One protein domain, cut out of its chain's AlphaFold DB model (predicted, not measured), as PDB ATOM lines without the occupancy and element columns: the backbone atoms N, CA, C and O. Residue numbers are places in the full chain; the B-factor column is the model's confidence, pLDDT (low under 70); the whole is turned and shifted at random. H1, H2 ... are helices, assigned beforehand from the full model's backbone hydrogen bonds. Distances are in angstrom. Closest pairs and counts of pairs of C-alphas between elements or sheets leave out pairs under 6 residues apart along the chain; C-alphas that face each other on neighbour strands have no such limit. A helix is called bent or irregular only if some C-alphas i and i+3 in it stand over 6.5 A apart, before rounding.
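This is residues 140 to 228 of the 228 residues of an uncharacterized protein of Rugamonas sp. FT81W (UniProt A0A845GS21). One long helix, H1, makes the length of this elongated domain; H2 folds back beside its later part as a helical hairpin, and H4 crosses H1 slantwise on another side. The one-turn helix H3 sits in the gap between H2 and H4 and packs on all three other helices. The printed part has 89 residues with four named helices, in the order H1, H2, H3, H4, and no named strand; its class is all helix. It is compact, with a radius of gyration of the C-alphas of 12.7 A, and its C-alphas span 38 by 24 by 15 A.

Find C-alpha 140 at (-44.682, 39.440, -31.463); from there H1, residues 140 to 165, runs 37.5 A to C-alpha 165 at (-44.546, 23.812, 2.572). Next look at H2, residues 167 to 180, 20.4 A long; it is irregular, with C-alphas 168 and 171 7.5 A apart. Residues 194 to 197 are H3, 4.9 A long. H4, residues 212 to 224, runs 18.8 A and ends with C-alpha 224 at (-42.079, 44.600, -13.669).

Begin at H1, which with H3 is a hub: each touches the three other helices. Residues 155 to 163 of H1 touch H2, closest at the C-alphas of Gln 163 and Tyr 170, 5.7 A apart. This hairpin has a shallow tilt of 23 degrees, opposite ways. Residues 149 to 161 of H1 touch H4, and the closest C-alphas, of Leu 156 and Ala 216, are 5.0 A apart. H1 and H4 run opposite ways at a steep tilt of 40 degrees. Now look at H3: it touches residues 152 to 156 of H1, where the C-alphas of Gly 152 and Trp 196 are closest at 5.7 A. It touches residues 174 to 178 of H2, closest at the C-alphas of Arg 178 and Leu 194, 6.5 A apart. It also touches residues 219 to 223 of H4, with the closest C-alphas, of Trp 196 and Gly 223, 5.2 A apart. H2 and H4 are apart. Along the backbone, every O i to N i+4 pair is within hydrogen-bond range in H1, against 8 of 10 in H2 and 8 of 9 in H4; H3 is too short for such a pair.

The two C-alphas farthest apart, of Gln 140 and Gln 168, are 40.0 A apart. The printed part has no cut and ends at residue 228, the chain's last. The link from H1 to H2 is tight, with 1 residue; those from H2 to H3, residues 181 to 193, and from H3 to H4, residues 198 to 211, are long. The mean pLDDT of the printed part is 91.9; look for values under 70 at residues 184 to 188 and 227 to 228 of this predicted model.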
ATOM      1  N   GLN A 140     -45.410  40.625 -31.931       85.50
ATOM      2  CA  GLN A 140     -44.682  39.440 -31.463       85.50
ATOM      3  C   GLN A 140     -43.857  39.728 -30.197       85.50
ATOM      4  O   GLN A 140     -43.804  38.911 -29.277       85.50
ATOM      5  N   ALA A 141     -43.212  40.897 -30.134       86.25
ATOM      6  CA  ALA A 141     -42.422  41.302 -28.975       86.25
ATOM      7  C   ALA A 141     -43.321  41.616 -27.770       86.25
ATOM      8  O   ALA A 141     -42.961  41.304 -26.636       86.25
ATOM      9  N   GLN A 142     -44.502  42.193 -28.004       87.88
ATOM     10  CA  GLN A 142     -45.505  42.415 -26.970       87.88
ATOM     11  C   GLN A 142     -46.046  41.093 -26.426       87.88
ATOM     12  O   GLN A 142     -46.057  40.921 -25.211       87.88
ATOM     13  N   ALA A 143     -46.424  40.152 -27.295       88.25
ATOM     14  CA  ALA A 143     -46.869  38.822 -26.889       88.25
ATOM     15  C   ALA A 143     -45.800  38.122 -26.039       88.25
ATOM     16  O   ALA A 143     -46.098  37.644 -24.949       88.25
ATOM     17  N   LEU A 144     -44.532  38.171 -26.466       88.81
ATOM     18  CA  LEU A 144     -43.420  37.612 -25.701       88.81
ATOM     19  C   LEU A 144     -43.283  38.251 -24.310       88.81
ATOM     20  O   LEU A 144     -43.114  37.532 -23.328       88.81
ATOM     21  N   ARG A 145     -43.369  39.585 -24.205       89.31
ATOM     22  CA  ARG A 145     -43.324  40.287 -22.908       89.31
ATOM     23  C   ARG A 145     -44.503  39.907 -22.016       89.31
ATOM     24  O   ARG A 145     -44.307  39.650 -20.834       89.31
ATOM     25  N   LEU A 146     -45.715  39.861 -22.568       91.88
ATOM     26  CA  LEU A 146     -46.915  39.464 -21.832       91.88
ATOM     27  C   LEU A 146     -46.787  38.037 -21.294       91.88
ATOM     28  O   LEU A 146     -47.053  37.815 -20.116       91.88
ATOM     29  N   THR A 147     -46.307  37.098 -22.112       92.50
ATOM     30  CA  THR A 147     -46.022  35.729 -21.670       92.50
ATOM     31  C   THR A 147     -44.955  35.706 -20.578       92.50
ATOM     32  O   THR A 147     -45.209  35.149 -19.519       92.50
ATOM     33  N   ARG A 148     -43.806  36.375 -20.757       93.31
ATOM     34  CA  ARG A 148     -42.747  36.410 -19.728       93.31
ATOM     35  C   ARG A 148     -43.236  36.943 -18.384       93.31
ATOM     36  O   ARG A 148     -42.818  36.444 -17.345       93.31
ATOM     37  N   ARG A 149     -44.119  37.944 -18.395       95.12
ATOM     38  CA  ARG A 149     -44.719  38.496 -17.174       95.12
ATOM     39  C   ARG A 149     -45.596  37.460 -16.469       95.12
ATOM     40  O   ARG A 149     -45.491  37.336 -15.252       95.12
ATOM     41  N   GLU A 150     -46.412  36.707 -17.205       96.94
ATOM     42  CA  GLU A 150     -47.216  35.618 -16.628       96.94
ATOM     43  C   GLU A 150     -46.335  34.498 -16.063       96.94
ATOM     44  O   GLU A 150     -46.553  34.046 -14.940       96.94
ATOM     45  N   GLU A 151     -45.297  34.103 -16.797       97.12
ATOM     46  CA  GLU A 151     -44.320  33.090 -16.380       97.12
ATOM     47  C   GLU A 151     -43.558  33.520 -15.121       97.12
ATOM     48  O   GLU A 151     -43.374  32.736 -14.193       97.12
ATOM     49  N   GLY A 152     -43.159  34.794 -15.044       97.25
ATOM     50  CA  GLY A 152     -42.476  35.354 -13.880       97.25
ATOM     51  C   GLY A 152     -43.349  35.336 -12.625       97.25
ATOM     52  O   GLY A 152     -42.853  35.052 -11.535       97.25
ATOM     53  N   PHE A 153     -44.654  35.590 -12.762       98.50
ATOM     54  CA  PHE A 153     -45.591  35.440 -11.648       98.50
ATOM     55  C   PHE A 153     -45.719  33.975 -11.216       98.50
ATOM     56  O   PHE A 153     -45.611  33.677 -10.027       98.50
ATOM     57  N   ALA A 154     -45.927  33.063 -12.166       98.62
ATOM     58  CA  ALA A 154     -46.096  31.640 -11.889       98.62
ATOM     59  C   ALA A 154     -44.849  31.019 -11.230       98.62
ATOM     60  O   ALA A 154     -44.964  30.277 -10.254       98.62
ATOM     61  N   ASP A 155     -43.650  31.407 -11.668       98.62
ATOM     62  CA  ASP A 155     -42.392  31.007 -11.035       98.62
ATOM     63  C   ASP A 155     -42.287  31.485  -9.575       98.62
ATOM     64  O   ASP A 155     -41.853  30.737  -8.697       98.62
ATOM     65  N   LEU A 156     -42.731  32.711  -9.285       98.81
ATOM     66  CA  LEU A 156     -42.770  33.228  -7.915       98.81
ATOM     67  C   LEU A 156     -43.821  32.524  -7.050       98.81
ATOM     68  O   LEU A 156     -43.582  32.338  -5.859       98.81
ATOM     69  N   VAL A 157     -44.951  32.093  -7.621       98.88
ATOM     70  CA  VAL A 157     -45.941  31.265  -6.909       98.88
ATOM     71  C   VAL A 157     -45.345  29.911  -6.528       98.88
ATOM     72  O   VAL A 157     -45.520  29.478  -5.388       98.88
ATOM     73  N   ALA A 158     -44.600  29.265  -7.428       98.88
ATOM     74  CA  ALA A 158     -43.925  28.005  -7.124       98.88
ATOM     75  C   ALA A 158     -42.914  28.149  -5.973       98.88
ATOM     76  O   ALA A 158     -42.872  27.312  -5.064       98.88
ATOM     77  N   LEU A 159     -42.141  29.239  -5.960       98.81
ATOM     78  CA  LEU A 159     -41.197  29.529  -4.880       98.81
ATOM     79  C   LEU A 159     -41.888  29.892  -3.560       98.81
ATOM     80  O   LEU A 159     -41.471  29.394  -2.514       98.81
ATOM     81  N   ALA A 160     -42.959  30.690  -3.589       98.75
ATOM     82  CA  ALA A 160     -43.754  30.996  -2.400       98.75
ATOM     83  C   ALA A 160     -44.375  29.719  -1.806       98.75
ATOM     84  O   ALA A 160     -44.344  29.507  -0.594       98.75
ATOM     85  N   TRP A 161     -44.888  28.828  -2.664       98.75
ATOM     86  CA  TRP A 161     -45.457  27.545  -2.246       98.75
ATOM     87  C   TRP A 161     -44.399  26.667  -1.584       98.75
ATOM     88  O   TRP A 161     -44.608  26.161  -0.479       98.75
ATOM     89  N   THR A 162     -43.239  26.548  -2.232       98.75
ATOM     90  CA  THR A 162     -42.100  25.796  -1.704       98.75
ATOM     91  C   THR A 162     -41.661  26.363  -0.361       98.75
ATOM     92  O   THR A 162     -41.485  25.603   0.581       98.75
ATOM     93  N   GLN A 163     -41.553  27.685  -0.219       98.50
ATOM     94  CA  GLN A 163     -41.195  28.292   1.061       98.50
ATOM     95  C   GLN A 163     -42.219  27.979   2.160       98.50
ATOM     96  O   GLN A 163     -41.850  27.779   3.315       98.50
ATOM     97  N   HIS A 164     -43.505  27.942   1.818       97.44
ATOM     98  CA  HIS A 164     -44.563  27.680   2.782       97.44
ATOM     99  C   HIS A 164     -44.627  26.206   3.221       97.44
ATOM    100  O   HIS A 164     -44.924  25.931   4.383       97.44
ATOM    101  N   ARG A 165     -44.372  25.255   2.313       97.69
ATOM    102  CA  ARG A 165     -44.546  23.812   2.572       97.69
ATOM    103  C   ARG A 165     -43.252  23.049   2.819       97.69
ATOM    104  O   ARG A 165     -43.257  22.103   3.599       97.69
ATOM    105  N   HIS A 166     -42.168  23.486   2.193       98.00
ATOM    106  CA  HIS A 166     -40.863  22.829   2.183       98.00
ATOM    107  C   HIS A 166     -39.729  23.857   2.367       98.00
ATOM    108  O   HIS A 166     -38.826  23.936   1.529       98.00
ATOM    109  N   PRO A 167     -39.747  24.686   3.432       97.88
ATOM    110  CA  PRO A 167     -38.768  25.764   3.609       97.88
ATOM    111  C   PRO A 167     -37.315  25.267   3.620       97.88
ATOM    112  O   PRO A 167     -36.417  25.972   3.162       97.88
ATOM    113  N   GLN A 168     -37.074  24.043   4.102       98.06
ATOM    114  CA  GLN A 168     -35.754  23.408   4.099       98.06
ATOM    115  C   GLN A 168     -35.227  23.100   2.689       98.06
ATOM    116  O   GLN A 168     -34.016  23.084   2.481       98.06
ATOM    117  N   ASP A 169     -36.122  22.913   1.718       98.25
ATOM    118  CA  ASP A 169     -35.782  22.543   0.343       98.25
ATOM    119  C   ASP A 169     -35.837  23.731  -0.628       98.25
ATOM    120  O   ASP A 169     -35.481  23.605  -1.804       98.25
ATOM    121  N   TYR A 170     -36.222  24.917  -0.138       98.62
ATOM    122  CA  TYR A 170     -36.340  26.139  -0.934       98.62
ATOM    123  C   TYR A 170     -35.111  26.392  -1.813       98.62
ATOM    124  O   TYR A 170     -35.230  26.676  -3.005       98.62
ATOM    125  N   ALA A 171     -33.914  26.282  -1.231       98.25
ATOM    126  CA  ALA A 171     -32.672  26.573  -1.937       98.25
ATOM    127  C   ALA A 171     -32.447  25.625  -3.126       98.25
ATOM    128  O   ALA A 171     -31.980  26.073  -4.176       98.25
ATOM    129  N   ALA A 172     -32.810  24.346  -2.981       97.94
ATOM    130  CA  ALA A 172     -32.686  23.348  -4.037       97.94
ATOM    131  C   ALA A 172     -33.666  23.636  -5.183       97.94
ATOM    132  O   ALA A 172     -33.253  23.699  -6.343       97.94
ATOM    133  N   VAL A 173     -34.935  23.912  -4.863       98.44
ATOM    134  CA  VAL A 173     -35.955  24.260  -5.867       98.44
ATOM    135  C   VAL A 173     -35.593  25.560  -6.585       98.44
ATOM    136  O   VAL A 173     -35.586  25.599  -7.811       98.44
ATOM    137  N   ALA A 174     -35.200  26.608  -5.858       98.31
ATOM    138  CA  ALA A 174     -34.808  27.886  -6.449       98.31
ATOM    139  C   ALA A 174     -33.557  27.779  -7.336       98.31
ATOM    140  O   ALA A 174     -33.450  28.464  -8.357       98.31
ATOM    141  N   ALA A 175     -32.587  26.935  -6.970       97.19
ATOM    142  CA  ALA A 175     -31.425  26.663  -7.813       97.19
ATOM    143  C   ALA A 175     -31.824  25.948  -9.111       97.19
ATOM    144  O   ALA A 175     -31.441  26.404 -10.190       97.19
ATOM    145  N   TRP A 176     -32.642  24.899  -9.012       97.31
ATOM    146  CA  TRP A 176     -33.151  24.167 -10.170       97.31
ATOM    147  C   TRP A 176     -33.998  25.060 -11.089       97.31
ATOM    148  O   TRP A 176     -33.730  25.115 -12.288       97.31
ATOM    149  N   MET A 177     -34.927  25.856 -10.547       97.56
ATOM    150  CA  MET A 177     -35.729  26.799 -11.337       97.56
ATOM    151  C   MET A 177     -34.845  27.799 -12.092       97.56
ATOM    152  O   MET A 177     -35.044  28.031 -13.279       97.56
ATOM    153  N   ARG A 178     -33.802  28.345 -11.454       95.88
ATOM    154  CA  ARG A 178     -32.850  29.223 -12.154       95.88
ATOM    155  C   ARG A 178     -32.104  28.498 -13.266       95.88
ATOM    156  O   ARG A 178     -31.903  29.098 -14.313       95.88
ATOM    157  N   GLN A 179     -31.705  27.243 -13.058       93.75
ATOM    158  CA  GLN A 179     -31.030  26.436 -14.075       93.75
ATOM    159  C   GLN A 179     -31.922  26.204 -15.301       93.75
ATOM    160  O   GLN A 179     -31.485  26.474 -16.416       93.75
ATOM    161  N   VAL A 180     -33.170  25.764 -15.113       91.81
ATOM    162  CA  VAL A 180     -34.084  25.459 -16.233       91.81
ATOM    163  C   VAL A 180     -34.581  26.711 -16.968       91.81
ATOM    164  O   VAL A 180     -35.076  26.613 -18.087       91.81
ATOM    165  N   ARG A 181     -34.436  27.895 -16.359       92.75
ATOM    166  CA  ARG A 181     -34.778  29.199 -16.952       92.75
ATOM    167  C   ARG A 181     -33.577  29.907 -17.594       92.75
ATOM    168  O   ARG A 181     -33.744  30.997 -18.142       92.75
ATOM    169  N   GLN A 182     -32.371  29.326 -17.552       87.44
ATOM    170  CA  GLN A 182     -31.229  29.895 -18.272       87.44
ATOM    171  C   GLN A 182     -31.410  29.733 -19.790       87.44
ATOM    172  O   GLN A 182     -31.686  28.629 -20.262       87.44
ATOM    173  N   PRO A 183     -31.236  30.802 -20.586       77.12
ATOM    174  CA  PRO A 183     -31.360  30.707 -22.033       77.12
ATOM    175  C   PRO A 183     -30.181  29.929 -22.633       77.12
ATOM    176  O   PRO A 183     -29.025  30.294 -22.430       77.12
ATOM    177  N   ALA A 184     -30.466  28.914 -23.452       68.94
ATOM    178  CA  ALA A 184     -29.432  28.130 -24.136       68.94
ATOM    179  C   ALA A 184     -28.586  28.960 -25.126       68.94
ATOM    180  O   ALA A 184     -27.429  28.638 -25.377       68.94
ATOM    181  N   THR A 185     -29.153  30.033 -25.690       63.47
ATOM    182  CA  THR A 185     -28.533  30.864 -26.741       63.47
ATOM    183  C   THR A 185     -28.370  32.335 -26.332       63.47
ATOM    184  O   THR A 185     -28.261  33.216 -27.182       63.47
ATOM    185  N   GLY A 186     -28.382  32.633 -25.027       61.31
ATOM    186  CA  GLY A 186     -28.199  33.988 -24.483       61.31
ATOM    187  C   GLY A 186     -29.389  34.944 -24.659       61.31
ATOM    188  O   GLY A 186     -29.512  35.895 -23.891       61.31
ATOM    189  N   THR A 187     -30.306  34.683 -25.599       62.34
ATOM    190  CA  THR A 187     -31.560  35.447 -25.736       62.34
ATOM    191  C   THR A 187     -32.663  34.804 -24.903       62.34
ATOM    192  O   THR A 187     -32.976  33.625 -25.063       62.34
ATOM    193  N   ALA A 188     -33.268  35.584 -24.009       67.44
ATOM    194  CA  ALA A 188     -34.355  35.139 -23.146       67.44
ATOM    195  C   ALA A 188     -35.652  34.895 -23.948       67.44
ATOM    196  O   ALA A 188     -36.247  35.834 -24.481       67.44
ATOM    197  N   GLY A 189     -36.086  33.631 -24.021       77.06
ATOM    198  CA  GLY A 189     -37.363  33.220 -24.618       77.06
ATOM    199  C   GLY A 189     -38.579  33.532 -23.736       77.06
ATOM    200  O   GLY A 189     -38.496  34.326 -22.799       77.06
ATOM    201  N   SER A 190     -39.718  32.889 -24.013       77.88
ATOM    202  CA  SER A 190     -40.973  33.068 -23.255       77.88
ATOM    203  C   SER A 190     -40.843  32.732 -21.770       77.88
ATOM    204  O   SER A 190     -41.482  33.376 -20.953       77.88
ATOM    205  N   HIS A 191     -39.953  31.804 -21.415       83.25
ATOM    206  CA  HIS A 191     -39.646  31.435 -20.027       83.25
ATOM    207  C   HIS A 191     -38.425  32.189 -19.466       83.25
ATOM    208  O   HIS A 191     -37.759  31.725 -18.548       83.25
ATOM    209  N   GLY A 192     -38.061  33.338 -20.036       87.19
ATOM    210  CA  GLY A 192     -36.934  34.151 -19.580       87.19
ATOM    211  C   GLY A 192     -37.218  34.918 -18.287       87.19
ATOM    212  O   GLY A 192     -37.271  36.143 -18.310       87.19
ATOM    213  N   THR A 193     -37.401  34.220 -17.168       94.00
ATOM    214  CA  THR A 193     -37.919  34.779 -15.902       94.00
ATOM    215  C   THR A 193     -36.842  35.082 -14.855       94.00
ATOM    216  O   THR A 193     -37.155  35.411 -13.709       94.00
ATOM    217  N   LEU A 194     -35.555  35.010 -15.223       93.12
ATOM    218  CA  LEU A 194     -34.436  35.184 -14.286       93.12
ATOM    219  C   LEU A 194     -34.495  36.504 -13.499       93.12
ATOM    220  O   LEU A 194     -34.116  36.516 -12.330       93.12
ATOM    221  N   ALA A 195     -35.010  37.583 -14.098       92.06
ATOM    222  CA  ALA A 195     -35.196  38.866 -13.419       92.06
ATOM    223  C   ALA A 195     -36.110  38.758 -12.183       92.06
ATOM    224  O   ALA A 195     -35.832  39.387 -11.163       92.06
ATOM    225  N   TRP A 196     -37.151  37.918 -12.235       96.19
ATOM    226  CA  TRP A 196     -38.030  37.646 -11.096       96.19
ATOM    227  C   TRP A 196     -37.407  36.660 -10.111       96.19
ATOM    228  O   TRP A 196     -37.428  36.906  -8.908       96.19
ATOM    229  N   LEU A 197     -36.777  35.587 -10.596       96.31
ATOM    230  CA  LEU A 197     -36.120  34.605  -9.721       96.31
ATOM    231  C   LEU A 197     -34.980  35.220  -8.888       96.31
ATOM    232  O   LEU A 197     -34.722  34.787  -7.766       96.31
ATOM    233  N   GLN A 198     -34.307  36.253  -9.402       95.38
ATOM    234  CA  GLN A 198     -33.283  37.004  -8.665       95.38
ATOM    235  C   GLN A 198     -33.844  37.844  -7.508       95.38
ATOM    236  O   GLN A 198     -33.093  38.165  -6.589       95.38
ATOM    237  N   LEU A 199     -35.137  38.183  -7.521       96.81
ATOM    238  CA  LEU A 199     -35.810  38.887  -6.420       96.81
ATOM    239  C   LEU A 199     -36.146  37.966  -5.244       96.81
ATOM    240  O   LEU A 199     -36.456  38.456  -4.164       96.81
ATOM    241  N   ALA A 200     -36.062  36.650  -5.449       97.69
ATOM    242  CA  ALA A 200     -36.342  35.635  -4.447       97.69
ATOM    243  C   ALA A 200     -35.087  34.788  -4.127       97.69
ATOM    244  O   ALA A 200     -35.111  33.559  -4.255       97.69
ATOM    245  N   PRO A 201     -33.947  35.393  -3.720       96.56
ATOM    246  CA  PRO A 201     -32.705  34.650  -3.485       96.56
ATOM    247  C   PRO A 201     -32.819  33.639  -2.335       96.56
ATOM    248  O   PRO A 201     -32.075  32.660  -2.308       96.56
ATOM    249  N   SER A 202     -33.748  33.868  -1.403       97.69
ATOM    250  CA  SER A 202     -34.071  32.974  -0.292       97.69
ATOM    251  C   SER A 202     -35.559  33.048   0.053       97.69
ATOM    252  O   SER A 202     -36.239  34.010  -0.316       97.69
ATOM    253  N   GLY A 203     -36.040  32.077   0.829       95.56
ATOM    254  CA  GLY A 203     -37.405  32.044   1.346       95.56
ATOM    255  C   GLY A 203     -37.830  33.284   2.135       95.56
ATOM    256  O   GLY A 203     -38.998  33.653   2.114       95.56
ATOM    257  N   ALA A 204     -36.880  33.990   2.759       96.56
ATOM    258  CA  ALA A 204     -37.139  35.224   3.503       96.56
ATOM    259  C   ALA A 204     -37.625  36.394   2.623       96.56
ATOM    260  O   ALA A 204     -38.051  37.420   3.144       96.56
ATOM    261  N   SER A 205     -37.567  36.248   1.296       97.38
ATOM    262  CA  SER A 205     -38.098  37.237   0.346       97.38
ATOM    263  C   SER A 205     -39.631  37.248   0.315       97.38
ATOM    264  O   SER A 205     -40.227  38.191  -0.201       97.38
ATOM    265  N   PHE A 206     -40.266  36.202   0.849       97.69
ATOM    266  CA  PHE A 206     -41.710  36.059   0.906       97.69
ATOM    267  C   PHE A 206     -42.230  36.385   2.311       97.69
ATOM    268  O   PHE A 206     -41.808  35.785   3.301       97.69
ATOM    269  N   ASP A 207     -43.157  37.340   2.401       94.56
ATOM    270  CA  ASP A 207     -43.797  37.715   3.664       94.56
ATOM    271  C   ASP A 207     -44.834  36.662   4.071       94.56
ATOM    272  O   ASP A 207     -45.960  36.651   3.575       94.56
ATOM    273  N   ALA A 208     -44.464  35.782   5.002       90.75
ATOM    274  CA  ALA A 208     -45.325  34.700   5.472       90.75
ATOM    275  C   ALA A 208     -46.639  35.176   6.129       90.75
ATOM    276  O   ALA A 208     -47.536  34.355   6.322       90.75
ATOM    277  N   ALA A 209     -46.775  36.465   6.467       92.69
ATOM    278  CA  ALA A 209     -48.029  37.029   6.966       92.69
ATOM    279  C   ALA A 209     -49.065  37.287   5.857       92.69
ATOM    280  O   ALA A 209     -50.247  37.458   6.158       92.69
ATOM    281  N   GLN A 210     -48.649  37.320   4.586       95.00
ATOM    282  CA  GLN A 210     -49.535  37.552   3.445       95.00
ATOM    283  C   GLN A 210     -50.079  36.237   2.868       95.00
ATOM    284  O   GLN A 210     -49.417  35.200   2.956       95.00
ATOM    285  N   PRO A 211     -51.242  36.255   2.197       95.81
ATOM    286  CA  PRO A 211     -51.686  35.132   1.376       95.81
ATOM    287  C   PRO A 211     -50.662  34.760   0.293       95.81
ATOM    288  O   PRO A 211     -49.983  35.622  -0.261       95.81
ATOM    289  N   LEU A 212     -50.586  33.472  -0.059       96.94
ATOM    290  CA  LEU A 212     -49.584  32.912  -0.982       96.94
ATOM    291  C   LEU A 212     -49.392  33.733  -2.274       96.94
ATOM    292  O   LEU A 212     -48.268  34.063  -2.650       96.94
ATOM    293  N   PHE A 213     -50.489  34.063  -2.958       97.69
ATOM    294  CA  PHE A 213     -50.439  34.784  -4.234       97.69
ATOM    295  C   PHE A 213     -50.066  36.257  -4.062       97.69
ATOM    296  O   PHE A 213     -49.471  36.830  -4.970       97.69
ATOM    297  N   ASP A 214     -50.334  36.850  -2.898       97.19
ATOM    298  CA  ASP A 214     -49.950  38.229  -2.591       97.19
ATOM    299  C   ASP A 214     -48.446  38.339  -2.313       97.19
ATOM    300  O   ASP A 214     -47.806  39.311  -2.730       97.19
ATOM    301  N   GLN A 215     -47.853  37.303  -1.703       97.88
ATOM    302  CA  GLN A 215     -46.399  37.178  -1.567       97.88
ATOM    303  C   GLN A 215     -45.728  37.193  -2.952       97.88
ATOM    304  O   GLN A 215     -44.834  38.005  -3.210       97.88
ATOM    305  N   ALA A 216     -46.215  36.354  -3.875       98.06
ATOM    306  CA  ALA A 216     -45.733  36.316  -5.254       98.06
ATOM    307  C   ALA A 216     -45.997  37.639  -5.996       98.06
ATOM    308  O   ALA A 216     -45.096  38.176  -6.640       98.06
ATOM    309  N   ALA A 217     -47.192  38.224  -5.858       97.25
ATOM    310  CA  ALA A 217     -47.562  39.486  -6.499       97.25
ATOM    311  C   ALA A 217     -46.686  40.668  -6.048       97.25
ATOM    312  O   ALA A 217     -46.470  41.607  -6.820       97.25
ATOM    313  N   SER A 218     -46.188  40.654  -4.808       96.25
ATOM    314  CA  SER A 218     -45.269  41.672  -4.291       96.25
ATOM    315  C   SER A 218     -43.926  41.664  -5.022       96.25
ATOM    316  O   SER A 218     -43.495  42.699  -5.535       96.25
ATOM    317  N   LEU A 219     -43.294  40.494  -5.146       97.06
ATOM    318  CA  LEU A 219     -42.040  40.352  -5.892       97.06
ATOM    319  C   LEU A 219     -42.261  40.524  -7.398       97.06
ATOM    320  O   LEU A 219     -41.441  41.127  -8.086       97.06
ATOM    321  N   TRP A 220     -43.405  40.074  -7.913       97.38
ATOM    322  CA  TRP A 220     -43.749  40.224  -9.321       97.38
ATOM    323  C   TRP A 220     -43.799  41.693  -9.751       97.38
ATOM    324  O   TRP A 220     -43.169  42.059 -10.744       97.38
ATOM    325  N   ARG A 221     -44.448  42.549  -8.949       95.44
ATOM    326  CA  ARG A 221     -44.471  44.011  -9.136       95.44
ATOM    327  C   ARG A 221     -43.080  44.630  -9.170       95.44
ATOM    328  O   ARG A 221     -42.828  45.507  -9.986       95.44
ATOM    329  N   GLN A 222     -42.171  44.171  -8.312       94.31
ATOM    330  CA  GLN A 222     -40.790  44.656  -8.318       94.31
ATOM    331  C   GLN A 222     -40.047  44.249  -9.596       94.31
ATOM    332  O   GLN A 222     -39.248  45.029 -10.107       94.31
ATOM    333  N   GLY A 223     -40.316  43.054 -10.130       93.19
ATOM    334  CA  GLY A 223     -39.716  42.598 -11.385       93.19
ATOM    335  C   GLY A 223     -40.256  43.328 -12.612       93.19
ATOM    336  O   GLY A 223     -39.482  43.597 -13.526       93.19
ATOM    337  N   LEU A 224     -41.526  43.753 -12.603       92.19
ATOM    338  CA  LEU A 224     -42.079  44.600 -13.669       92.19
ATOM    339  C   LEU A 224     -41.295  45.911 -13.838       92.19
ATOM    340  O   LEU A 224     -41.132  46.362 -14.960       92.19
ATOM    341  N   LEU A 225     -40.746  46.478 -12.757       86.94
ATOM    342  CA  LEU A 225     -39.908  47.687 -12.809       86.94
ATOM    343  C   LEU A 225     -38.509  47.451 -13.411       86.94
ATOM    344  O   LEU A 225     -37.765  48.406 -13.607       86.94
ATOM    345  N   ARG A 226     -38.115  46.188 -13.625       79.94
ATOM    346  CA  ARG A 226     -36.787  45.785 -14.126       79.94
ATOM    347  C   ARG A 226     -36.824  45.127 -15.510       79.94
ATOM    348  O   ARG A 226     -35.765  44.963 -16.103       79.94
ATOM    349  N   ASP A 227     -38.000  44.695 -15.975       67.19
ATOM    350  CA  ASP A 227     -38.227  44.074 -17.299       67.19
ATOM    351  C   ASP A 227     -38.655  45.102 -18.371       67.19
ATOM    352  O   ASP A 227     -38.866  44.733 -19.528       67.19
ATOM    353  N   GLU A 228     -38.795  46.379 -17.994       50.03
ATOM    354  CA  GLU A 228     -39.021  47.507 -18.914       50.03
ATOM    355  C   GLU A 228     -37.721  48.161 -19.394       50.03
ATOM    356  O   GLU A 228     -36.788  48.328 -18.574       50.03
TER     357      GLU A 228